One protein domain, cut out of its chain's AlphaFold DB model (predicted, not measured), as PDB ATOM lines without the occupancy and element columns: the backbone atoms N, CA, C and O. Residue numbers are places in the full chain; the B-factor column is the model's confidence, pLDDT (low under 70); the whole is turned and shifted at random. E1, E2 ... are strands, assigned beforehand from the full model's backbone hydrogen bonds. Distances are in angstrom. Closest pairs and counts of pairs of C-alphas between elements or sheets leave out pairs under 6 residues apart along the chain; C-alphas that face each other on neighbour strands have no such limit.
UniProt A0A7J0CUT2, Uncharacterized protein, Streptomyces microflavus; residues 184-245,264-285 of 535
ATOM      1  N   VAL A 184     -12.046   3.406  34.607       98.25
ATOM      2  CA  VAL A 184     -12.077   4.287  33.437       98.25
ATOM      3  C   VAL A 184     -11.188   3.663  32.373       98.25
ATOM      4  O   VAL A 184     -10.083   3.224  32.685       98.25
ATOM      5  N   SER A 185     -11.662   3.607  31.134       97.25
ATOM      6  CA  SER A 185     -10.863   3.161  29.993       97.25
ATOM      7  C   SER A 185     -11.184   3.983  28.749       97.25
ATOM      8  O   SER A 185     -12.292   4.496  28.589       97.25
ATOM      9  N   SER A 186     -10.212   4.125  27.850       97.69
ATOM     10  CA  SER A 186     -10.418   4.710  26.525       97.69
ATOM     11  C   SER A 186      -9.460   4.081  25.524       97.69
ATOM     12  O   SER A 186      -8.284   3.882  25.820       97.69
ATOM     13  N   GLN A 187      -9.964   3.766  24.328       96.06
ATOM     14  CA  GLN A 187      -9.120   3.289  23.229       96.06
ATOM     15  C   GLN A 187      -8.372   4.442  22.552       96.06
ATOM     16  O   GLN A 187      -7.236   4.267  22.131       96.06
ATOM     17  N   GLN A 188      -9.010   5.612  22.439       96.25
ATOM     18  CA  GLN A 188      -8.409   6.801  21.836       96.25
ATOM     19  C   GLN A 188      -7.373   7.439  22.757       96.25
ATOM     20  O   GLN A 188      -6.361   7.927  22.272       96.25
ATOM     21  N   PHE A 189      -7.616   7.428  24.067       95.75
ATOM     22  CA  PHE A 189      -6.732   8.026  25.062       95.75
ATOM     23  C   PHE A 189      -6.404   7.005  26.165       95.75
ATOM     24  O   PHE A 189      -7.014   7.044  27.240       95.75
ATOM     25  N   PRO A 190      -5.492   6.049  25.899       97.50
ATOM     26  CA  PRO A 190      -5.144   4.994  26.851       97.50
ATOM     27  C   PRO A 190      -4.606   5.535  28.179       97.50
ATOM     28  O   PRO A 190      -4.163   6.683  28.262       97.50
ATOM     29  N   ASP A 191      -4.640   4.686  29.210       95.75
ATOM     30  CA  ASP A 191      -4.134   5.026  30.539       95.75
ATOM     31  C   ASP A 191      -2.641   5.375  30.454       95.75
ATOM     32  O   ASP A 191      -1.834   4.621  29.906       95.75
ATOM     33  N   GLY A 192      -2.302   6.554  30.960       92.00
ATOM     34  CA  GLY A 192      -0.960   7.113  30.980       92.00
ATOM     35  C   GLY A 192      -0.243   6.963  32.322       92.00
ATOM     36  O   GLY A 192       0.764   7.633  32.543       92.00
ATOM     37  N   SER A 193      -0.742   6.151  33.260       88.56
ATOM     38  CA  SER A 193      -0.120   5.976  34.581       88.56
ATOM     39  C   SER A 193       1.336   5.509  34.512       88.56
ATOM     40  O   SER A 193       2.130   5.867  35.381       88.56
ATOM     41  N   ASP A 194       1.683   4.753  33.467       90.62
ATOM     42  CA  ASP A 194       3.031   4.234  33.202       90.62
ATOM     43  C   ASP A 194       3.856   5.148  32.268       90.62
ATOM     44  O   ASP A 194       4.918   4.759  31.779       90.62
ATOM     45  N   GLY A 195       3.388   6.378  32.030       77.50
ATOM     46  CA  GLY A 195       4.006   7.357  31.137       77.50
ATOM     47  C   GLY A 195       3.238   7.543  29.827       77.50
ATOM     48  O   GLY A 195       2.094   7.115  29.687       77.50
ATOM     49  N   TRP A 196       3.863   8.222  28.864       78.94
ATOM     50  CA  TRP A 196       3.233   8.567  27.586       78.94
ATOM     51  C   TRP A 196       2.975   7.306  26.731       78.94
ATOM     52  O   TRP A 196       3.940   6.635  26.352       78.94
ATOM     53  N   PRO A 197       1.716   6.965  26.387       88.31
ATOM     54  CA  PRO A 197       1.420   5.776  25.586       88.31
ATOM     55  C   PRO A 197       1.983   5.864  24.161       88.31
ATOM     56  O   PRO A 197       1.855   6.891  23.501       88.31
ATOM     57  N   ALA A 198       2.533   4.761  23.638       86.25
ATOM     58  CA  ALA A 198       3.105   4.714  22.283       86.25
ATOM     59  C   ALA A 198       2.098   5.066  21.170       86.25
ATOM     60  O   ALA A 198       2.483   5.534  20.102       86.25
ATOM     61  N   ILE A 199       0.810   4.820  21.416       89.31
ATOM     62  CA  ILE A 199      -0.294   5.204  20.539       89.31
ATOM     63  C   ILE A 199      -1.322   5.919  21.408       89.31
ATOM     64  O   ILE A 199      -1.850   5.332  22.351       89.31
ATOM     65  N   THR A 200      -1.610   7.175  21.083       90.50
ATOM     66  CA  THR A 200      -2.676   7.960  21.709       90.50
ATOM     67  C   THR A 200      -3.254   8.961  20.709       90.50
ATOM     68  O   THR A 200      -2.637   9.262  19.681       90.50
ATOM     69  N   GLY A 201      -4.462   9.442  20.983       85.75
ATOM     70  CA  GLY A 201      -5.173  10.419  20.172       85.75
ATOM     71  C   GLY A 201      -4.514  11.796  20.196       85.75
ATOM     72  O   GLY A 201      -3.622  12.077  20.995       85.75
ATOM     73  N   GLN A 202      -4.971  12.670  19.307       82.81
ATOM     74  CA  GLN A 202      -4.507  14.053  19.221       82.81
ATOM     75  C   GLN A 202      -5.356  14.974  20.096       82.81
ATOM     76  O   GLN A 202      -6.523  14.689  20.385       82.81
ATOM     77  N   ALA A 203      -4.776  16.108  20.478       74.50
ATOM     78  CA  ALA A 203      -5.529  17.227  21.018       74.50
ATOM     79  C   ALA A 203      -6.671  17.618  20.064       74.50
ATOM     80  O   ALA A 203      -6.629  17.345  18.863       74.50
ATOM     81  N   ARG A 204      -7.728  18.213  20.614       71.12
ATOM     82  CA  ARG A 204      -8.928  18.682  19.904       71.12
ATOM     83  C   ARG A 204      -9.705  17.591  19.147       71.12
ATOM     84  O   ARG A 204     -10.698  17.876  18.485       71.12
ATOM     85  N   THR A 205      -9.344  16.321  19.331       82.31
ATOM     86  CA  THR A 205     -10.070  15.172  18.779       82.31
ATOM     87  C   THR A 205     -10.947  14.527  19.845       82.31
ATOM     88  O   THR A 205     -10.491  14.218  20.944       82.31
ATOM     89  N   ALA A 206     -12.219  14.286  19.527       88.75
ATOM     90  CA  ALA A 206     -13.140  13.631  20.448       88.75
ATOM     91  C   ALA A 206     -12.722  12.173  20.732       88.75
ATOM     92  O   ALA A 206     -12.594  11.355  19.820       88.75
ATOM     93  N   GLY A 207     -12.578  11.828  22.010       94.88
ATOM     94  CA  GLY A 207     -12.320  10.477  22.501       94.88
ATOM     95  C   GLY A 207     -13.490   9.938  23.307       94.88
ATOM     96  O   GLY A 207     -14.157  10.673  24.036       94.88
ATOM     97  N   THR A 208     -13.745   8.637  23.177       97.88
ATOM     98  CA  THR A 208     -14.741   7.947  24.000       97.88
ATOM     99  C   THR A 208     -14.060   7.351  25.220       97.88
ATOM    100  O   THR A 208     -13.049   6.668  25.074       97.88
ATOM    101  N   PHE A 209     -14.641   7.555  26.399       98.31
ATOM    102  CA  PHE A 209     -14.224   6.863  27.612       98.31
ATOM    103  C   PHE A 209     -15.399   6.063  28.173       98.31
ATOM    104  O   PHE A 209     -16.560   6.485  28.098       98.31
ATOM    105  N   ILE A 210     -15.079   4.893  28.709       98.25
ATOM    106  CA  ILE A 210     -16.011   3.939  29.293       98.25
ATOM    107  C   ILE A 210     -15.789   3.949  30.801       98.25
ATOM    108  O   ILE A 210     -14.654   3.866  31.273       98.25
ATOM    109  N   LEU A 211     -16.880   4.102  31.545       98.38
ATOM    110  CA  LEU A 211     -16.887   4.090  33.001       98.38
ATOM    111  C   LEU A 211     -17.533   2.799  33.481       98.38
ATOM    112  O   LEU A 211     -18.744   2.630  33.325       98.38
ATOM    113  N   GLY A 212     -16.727   1.940  34.096       97.00
ATOM    114  CA  GLY A 212     -17.193   0.700  34.696       97.00
ATOM    115  C   GLY A 212     -17.468   0.858  36.187       97.00
ATOM    116  O   GLY A 212     -17.059   1.811  36.860       97.00
ATOM    117  N   ASN A 213     -18.209  -0.090  36.750       95.38
ATOM    118  CA  ASN A 213     -18.693  -0.016  38.130       95.38
ATOM    119  C   ASN A 213     -17.637  -0.339  39.208       95.38
ATOM    120  O   ASN A 213     -17.981  -0.434  40.385       95.38
ATOM    121  N   GLY A 214     -16.375  -0.569  38.829       93.19
ATOM    122  CA  GLY A 214     -15.309  -0.917  39.775       93.19
ATOM    123  C   GLY A 214     -15.526  -2.250  40.503       93.19
ATOM    124  O   GLY A 214     -14.969  -2.457  41.580       93.19
ATOM    125  N   GLY A 215     -16.360  -3.140  39.953       91.94
ATOM    126  CA  GLY A 215     -16.765  -4.396  40.588       91.94
ATOM    127  C   GLY A 215     -17.925  -4.260  41.582       91.94
ATOM    128  O   GLY A 215     -18.245  -5.232  42.267       91.94
ATOM    129  N   VAL A 216     -18.566  -3.088  41.667       92.69
ATOM    130  CA  VAL A 216     -19.644  -2.808  42.624       92.69
ATOM    131  C   VAL A 216     -21.003  -2.719  41.922       92.69
ATOM    132  O   VAL A 216     -21.245  -1.858  41.085       92.69
ATOM    133  N   ASN A 217     -21.939  -3.594  42.292       89.38
ATOM    134  CA  ASN A 217     -23.235  -3.724  41.606       89.38
ATOM    135  C   ASN A 217     -24.287  -2.661  41.982       89.38
ATOM    136  O   ASN A 217     -25.344  -2.610  41.352       89.38
ATOM    137  N   ASP A 218     -24.047  -1.846  43.011       87.94
ATOM    138  CA  ASP A 218     -25.006  -0.849  43.509       87.94
ATOM    139  C   ASP A 218     -24.902   0.531  42.828       87.94
ATOM    140  O   ASP A 218     -25.736   1.405  43.083       87.94
ATOM    141  N   VAL A 219     -23.948   0.715  41.908       94.31
ATOM    142  CA  VAL A 219     -23.745   1.969  41.171       94.31
ATOM    143  C   VAL A 219     -24.950   2.287  40.275       94.31
ATOM    144  O   VAL A 219     -25.446   1.441  39.530       94.31
ATOM    145  N   LYS A 220     -25.426   3.535  40.339       95.31
ATOM    146  CA  LYS A 220     -26.561   4.063  39.562       95.31
ATOM    147  C   LYS A 220     -26.201   5.204  38.626       95.31
ATOM    148  O   LYS A 220     -26.853   5.358  37.597       95.31
ATOM    149  N   SER A 221     -25.194   5.999  38.956       97.44
ATOM    150  CA  SER A 221     -24.712   7.083  38.100       97.44
ATOM    151  C   SER A 221     -23.261   7.414  38.418       97.44
ATOM    152  O   SER A 221     -22.736   6.991  39.445       97.44
ATOM    153  N   TYR A 222     -22.631   8.210  37.562       98.44
ATOM    154  CA  TYR A 222     -21.299   8.753  37.794       98.44
ATOM    155  C   TYR A 222     -21.331  10.277  37.755       98.44
ATOM    156  O   TYR A 222     -22.012  10.865  36.916       98.44
ATOM    157  N   GLU A 223     -20.555  10.896  38.638       98.56
ATOM    158  CA  GLU A 223     -20.153  12.296  38.544       98.56
ATOM    159  C   GLU A 223     -18.756  12.352  37.908       98.56
ATOM    160  O   GLU A 223     -17.865  11.613  38.338       98.56
ATOM    161  N   TYR A 224     -18.550  13.230  36.924       98.38
ATOM    162  CA  TYR A 224     -17.260  13.403  36.249       98.38
ATOM    163  C   TYR A 224     -16.921  14.874  35.976       98.38
ATOM    164  O   TYR A 224     -17.813  15.716  35.866       98.38
ATOM    165  N   TRP A 225     -15.623  15.166  35.898       95.94
ATOM    166  CA  TRP A 225     -15.033  16.460  35.530       95.94
ATOM    167  C   TRP A 225     -13.568  16.250  35.115       95.94
ATOM    168  O   TRP A 225     -13.044  15.143  35.236       95.94
ATOM    169  N   SER A 226     -12.893  17.291  34.639       88.56
ATOM    170  CA  SER A 226     -11.492  17.217  34.203       88.56
ATOM    171  C   SER A 226     -10.640  18.320  34.826       88.56
ATOM    172  O   SER A 226     -11.149  19.151  35.579       88.56
ATOM    173  N   ASP A 227      -9.338  18.307  34.561       77.62
ATOM    174  CA  ASP A 227      -8.426  19.400  34.900       77.62
ATOM    175  C   ASP A 227      -8.611  20.649  34.023       77.62
ATOM    176  O   ASP A 227      -8.346  21.743  34.515       77.62
ATOM    177  N   TRP A 228      -9.140  20.524  32.799       65.88
ATOM    178  CA  TRP A 228      -9.468  21.681  31.944       65.88
ATOM    179  C   TRP A 228     -10.922  22.167  32.069       65.88
ATOM    180  O   TRP A 228     -11.227  23.299  31.703       65.88
ATOM    181  N   ASP A 229     -11.830  21.343  32.597       77.25
ATOM    182  CA  ASP A 229     -13.218  21.716  32.886       77.25
ATOM    183  C   ASP A 229     -13.654  21.172  34.260       77.25
ATOM    184  O   ASP A 229     -13.986  19.981  34.380       77.25
ATOM    185  N   PRO A 230     -13.684  22.028  35.303       82.44
ATOM    186  CA  PRO A 230     -14.012  21.627  36.670       82.44
ATOM    187  C   PRO A 230     -15.521  21.451  36.910       82.44
ATOM    188  O   PRO A 230     -15.934  21.132  38.030       82.44
ATOM    189  N   THR A 231     -16.368  21.662  35.896       86.69
ATOM    190  CA  THR A 231     -17.822  21.520  36.025       86.69
ATOM    191  C   THR A 231     -18.194  20.058  36.242       86.69
ATOM    192  O   THR A 231     -18.046  19.221  35.350       86.69
ATOM    193  N   VAL A 232     -18.746  19.746  37.416       95.44
ATOM    194  CA  VAL A 232     -19.221  18.392  37.728       95.44
ATOM    195  C   VAL A 232     -20.479  18.082  36.921       95.44
ATOM    196  O   VAL A 232     -21.518  18.723  37.089       95.44
ATOM    197  N   ARG A 233     -20.392  17.061  36.070       96.25
ATOM    198  CA  ARG A 233     -21.498  16.553  35.252       96.25
ATOM    199  C   ARG A 233     -21.900  15.154  35.693       96.25
ATOM    200  O   ARG A 233     -21.100  14.431  36.273       96.25
ATOM    201  N   ASN A 234     -23.140  14.777  35.389       97.31
ATOM    202  CA  ASN A 234     -23.674  13.447  35.670       97.31
ATOM    203  C   ASN A 234     -23.819  12.631  34.385       97.31
ATOM    204  O   ASN A 234     -24.187  13.173  33.341       97.31
ATOM    205  N   VAL A 235     -23.589  11.323  34.476       97.81
ATOM    206  CA  VAL A 235     -23.888  10.360  33.411       97.81
ATOM    207  C   VAL A 235     -24.432   9.064  34.006       97.81
ATOM    208  O   VAL A 235     -24.022   8.634  35.086       97.81
ATOM    209  N   THR A 236     -25.385   8.445  33.311       97.38
ATOM    210  CA  THR A 236     -26.017   7.192  33.734       97.38
ATOM    211  C   THR A 236     -25.488   6.028  32.887       97.38
ATOM    212  O   THR A 236     -25.422   6.168  31.663       97.38
ATOM    213  N   PRO A 237     -25.127   4.888  33.505       96.69
ATOM    214  CA  PRO A 237     -24.818   3.661  32.781       96.69
ATOM    215  C   PRO A 237     -25.987   3.225  31.886       96.69
ATOM    216  O   PRO A 237     -27.144   3.339  32.291       96.69
ATOM    217  N   SER A 238     -25.712   2.726  30.678       96.31
ATOM    218  CA  SER A 238     -26.772   2.420  29.695       96.31
ATOM    219  C   SER A 238     -26.614   1.106  28.931       96.31
ATOM    220  O   SER A 238     -27.624   0.508  28.564       96.31
ATOM    221  N   ALA A 239     -25.387   0.637  28.708       96.06
ATOM    222  CA  ALA A 239     -25.104  -0.622  28.025       96.06
ATOM    223  C   ALA A 239     -23.777  -1.203  28.520       96.06
ATOM    224  O   ALA A 239     -22.977  -0.471  29.086       96.06
ATOM    225  N   ASP A 240     -23.558  -2.492  28.287       95.81
ATOM    226  CA  ASP A 240     -22.238  -3.119  28.400       95.81
ATOM    227  C   ASP A 240     -21.392  -2.679  27.198       95.81
ATOM    228  O   ASP A 240     -21.743  -2.975  26.050       95.81
ATOM    229  N   LEU A 241     -20.367  -1.862  27.449       95.94
ATOM    230  CA  LEU A 241     -19.574  -1.203  26.408       95.94
ATOM    231  C   LEU A 241     -18.195  -1.836  26.230       95.94
ATOM    232  O   LEU A 241     -17.589  -1.637  25.174       95.94
ATOM    233  N   ASP A 242     -17.708  -2.578  27.224       91.75
ATOM    234  CA  ASP A 242     -16.407  -3.250  27.189       91.75
ATOM    235  C   ASP A 242     -16.492  -4.789  27.144       91.75
ATOM    236  O   ASP A 242     -15.476  -5.459  26.942       91.75
ATOM    237  N   GLY A 243     -17.702  -5.354  27.204       92.69
ATOM    238  CA  GLY A 243     -17.970  -6.784  27.073       92.69
ATOM    239  C   GLY A 243     -17.731  -7.576  28.357       92.69
ATOM    240  O   GLY A 243     -17.641  -8.808  28.294       92.69
ATOM    241  N   ASP A 244     -17.604  -6.911  29.507       90.81
ATOM    242  CA  ASP A 244     -17.370  -7.558  30.799       90.81
ATOM    243  C   ASP A 244     -18.655  -8.111  31.458       90.81
ATOM    244  O   ASP A 244     -18.596  -8.741  32.524       90.81
ATOM    245  N   GLY A 245     -19.815  -7.928  30.816       92.38
ATOM    246  CA  GLY A 245     -21.120  -8.372  31.294       92.38
ATOM    247  C   GLY A 245     -21.778  -7.422  32.298       92.38
ATOM    248  O   GLY A 245     -22.810  -7.785  32.879       92.38
ATOM    249  N   TYR A 264     -11.464  12.971  36.136       98.12
ATOM    250  CA  TYR A 264     -11.892  12.595  37.471       98.12
ATOM    251  C   TYR A 264     -13.300  12.027  37.435       98.12
ATOM    252  O   TYR A 264     -14.203  12.632  36.861       98.12
ATOM    253  N   VAL A 265     -13.502  10.887  38.093       98.50
ATOM    254  CA  VAL A 265     -14.799  10.202  38.114       98.50
ATOM    255  C   VAL A 265     -15.083   9.665  39.508       98.50
ATOM    256  O   VAL A 265     -14.185   9.191  40.202       98.50
ATOM    257  N   ARG A 266     -16.341   9.707  39.940       98.25
ATOM    258  CA  ARG A 266     -16.813   8.957  41.111       98.25
ATOM    259  C   ARG A 266     -18.211   8.404  40.868       98.25
ATOM    260  O   ARG A 266     -19.021   9.031  40.193       98.25
ATOM    261  N   SER A 267     -18.491   7.248  41.447       98.00
ATOM    262  CA  SER A 267     -19.784   6.574  41.364       98.00
ATOM    263  C   SER A 267     -20.753   7.107  42.416       98.00
ATOM    264  O   SER A 267     -20.331   7.522  43.498       98.00
ATOM    265  N   LEU A 268     -22.049   7.032  42.120       96.56
ATOM    266  CA  LEU A 268     -23.152   7.245  43.051       96.56
ATOM    267  C   LEU A 268     -24.071   6.030  43.040       96.56
ATOM    268  O   LEU A 268     -24.418   5.531  41.969       96.56
ATOM    269  N   ASP A 269     -24.483   5.581  44.219       94.38
ATOM    270  CA  ASP A 269     -25.529   4.568  44.378       94.38
ATOM    271  C   ASP A 269     -26.946   5.187  44.331       94.38
ATOM    272  O   ASP A 269     -27.140   6.390  44.107       94.38
ATOM    273  N   ALA A 270     -27.967   4.358  44.563       88.62
ATOM    274  CA  ALA A 270     -29.362   4.802  44.627       88.62
ATOM    275  C   ALA A 270     -29.635   5.808  45.763       88.62
ATOM    276  O   ALA A 270     -30.565   6.605  45.664       88.62
ATOM    277  N   ALA A 271     -28.818   5.791  46.817       90.88
ATOM    278  CA  ALA A 271     -28.919   6.659  47.983       90.88
ATOM    279  C   ALA A 271     -28.064   7.937  47.860       90.88
ATOM    280  O   ALA A 271     -28.006   8.738  48.799       90.88
ATOM    281  N   GLN A 272     -27.423   8.138  46.702       91.44
ATOM    282  CA  GLN A 272     -26.505   9.235  46.393       91.44
ATOM    283  C   GLN A 272     -25.225   9.243  47.247       91.44
ATOM    284  O   GLN A 272     -24.570  10.280  47.390       91.44
ATOM    285  N   ASN A 273     -24.818   8.094  47.795       93.38
ATOM    286  CA  ASN A 273     -23.498   7.963  48.398       93.38
ATOM    287  C   ASN A 273     -22.429   7.935  47.308       93.38
ATOM    288  O   ASN A 273     -22.521   7.186  46.339       93.38
ATOM    289  N   ARG A 274     -21.372   8.721  47.500       95.75
ATOM    290  CA  ARG A 274     -20.274   8.855  46.537       95.75
ATOM    291  C   ARG A 274     -19.155   7.869  46.833       95.75
ATOM    292  O   ARG A 274     -18.709   7.821  47.979       95.75
ATOM    293  N   SER A 275     -18.641   7.165  45.827       97.00
ATOM    294  CA  SER A 275     -17.403   6.372  45.922       97.00
ATOM    295  C   SER A 275     -16.170   7.253  46.132       97.00
ATOM    296  O   SER A 275     -16.258   8.488  46.151       97.00
ATOM    297  N   ASP A 276     -15.004   6.629  46.328       96.44
ATOM    298  CA  ASP A 276     -13.742   7.351  46.182       96.44
ATOM    299  C   ASP A 276     -13.557   7.760  44.721       96.44
ATOM    300  O   ASP A 276     -14.177   7.197  43.813       96.44
ATOM    301  N   ARG A 277     -12.753   8.799  44.505       96.69
ATOM    302  CA  ARG A 277     -12.528   9.367  43.178       96.69
ATOM    303  C   ARG A 277     -11.496   8.532  42.425       96.69
ATOM    304  O   ARG A 277     -10.378   8.374  42.909       96.69
ATOM    305  N   ALA A 278     -11.851   8.081  41.231       97.88
ATOM    306  CA  ALA A 278     -10.902   7.625  40.231       97.88
ATOM    307  C   ALA A 278     -10.260   8.839  39.549       97.88
ATOM    308  O   ALA A 278     -10.943   9.821  39.240       97.88
ATOM    309  N   SER A 279      -8.949   8.776  39.343       96.81
ATOM    310  CA  SER A 279      -8.183   9.761  38.581       96.81
ATOM    311  C   SER A 279      -7.551   9.031  37.411       96.81
ATOM    312  O   SER A 279      -6.659   8.218  37.623       96.81
ATOM    313  N   TYR A 280      -8.018   9.319  36.205       97.81
ATOM    314  CA  TYR A 280      -7.522   8.726  34.975       97.81
ATOM    315  C   TYR A 280      -6.586   9.721  34.291       97.81
ATOM    316  O   TYR A 280      -7.026  10.782  33.842       97.81
ATOM    317  N   LEU A 281      -5.290   9.406  34.297       93.62
ATOM    318  CA  LEU A 281      -4.265  10.159  33.578       93.62
ATOM    319  C   LEU A 281      -4.228   9.648  32.142       93.62
ATOM    320  O   LEU A 281      -4.156   8.445  31.923       93.62
ATOM    321  N   PHE A 282      -4.243  10.552  31.175       93.44
ATOM    322  CA  PHE A 282      -4.045  10.213  29.773       93.44
ATOM    323  C   PHE A 282      -3.245  11.314  29.083       93.44
ATOM    324  O   PHE A 282      -3.040  12.388  29.647       93.44
ATOM    325  N   TYR A 283      -2.777  11.044  27.869       83.25
ATOM    326  CA  TYR A 283      -1.984  11.990  27.090       83.25
ATOM    327  C   TYR A 283      -2.623  12.216  25.733       83.25
ATOM    328  O   TYR A 283      -3.127  11.271  25.129       83.25
ATOM    329  N   ALA A 284      -2.574  13.447  25.241       80.25
ATOM    330  CA  ALA A 284      -2.938  13.778  23.872       80.25
ATOM    331  C   ALA A 284      -1.690  14.228  23.104       80.25
ATOM    332  O   ALA A 284      -0.891  15.016  23.608       80.25
ATOM    333  N   ASN A 285      -1.512  13.731  21.885       74.25
ATOM    334  CA  ASN A 285      -0.457  14.195  20.991       74.25
ATOM    335  C   ASN A 285      -0.753  15.614  20.486       74.25
ATOM    336  O   ASN A 285      -1.917  16.011  20.379       74.25
TER     337      ASN A 285
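Overview. This is residues 184 to 245 and 264 to 285 of the 535 residues of an uncharacterized protein of Streptomyces microflavus (UniProt A0A7J0CUT2). With little regular structure, the domain is a twisted sheet of four antiparallel strands, E3 E2 E4 E5, with E1 near E2 and outside the sheet. The unnamed residues 184 to 206 are tied to E1 by the short antiparallel pairing of 184 to 185 with 210 to 211. The printed part has 84 residues, with E1 to E5 in chain order holding 30; it is all strand, compact, radius of gyration of the C-alphas 13.5 A, spans 40 by 30 by 22 A.

Along the chain. E2, residues 219 to 226, is 20.8 A long; E3 is 233 to 235. E4, 264 to 269, is 17.3 A and E5, 278 to 284, 19.2 A, ending at C-alpha 284 (-2.938, 13.778, 23.872). E1, 207 to 212, 16.4 A, begins at C-alpha 207 (-12.320, 10.477, 22.501).

Arrangement. Antiparallel E2 and E4 have N 223 and O 266 at 2.9 A, within hydrogen-bond range, as are N 222 and O 235 of hairpin E2 and E3, 2.9 A, and N 278 and O 265 of hairpin E4 and E5, 2.8 A.

Size, cuts and confidence. Residues 246 to 263 are not printed; C-alphas 245 and 264 are 23.7 A apart. Residue 228 is under pLDDT 70.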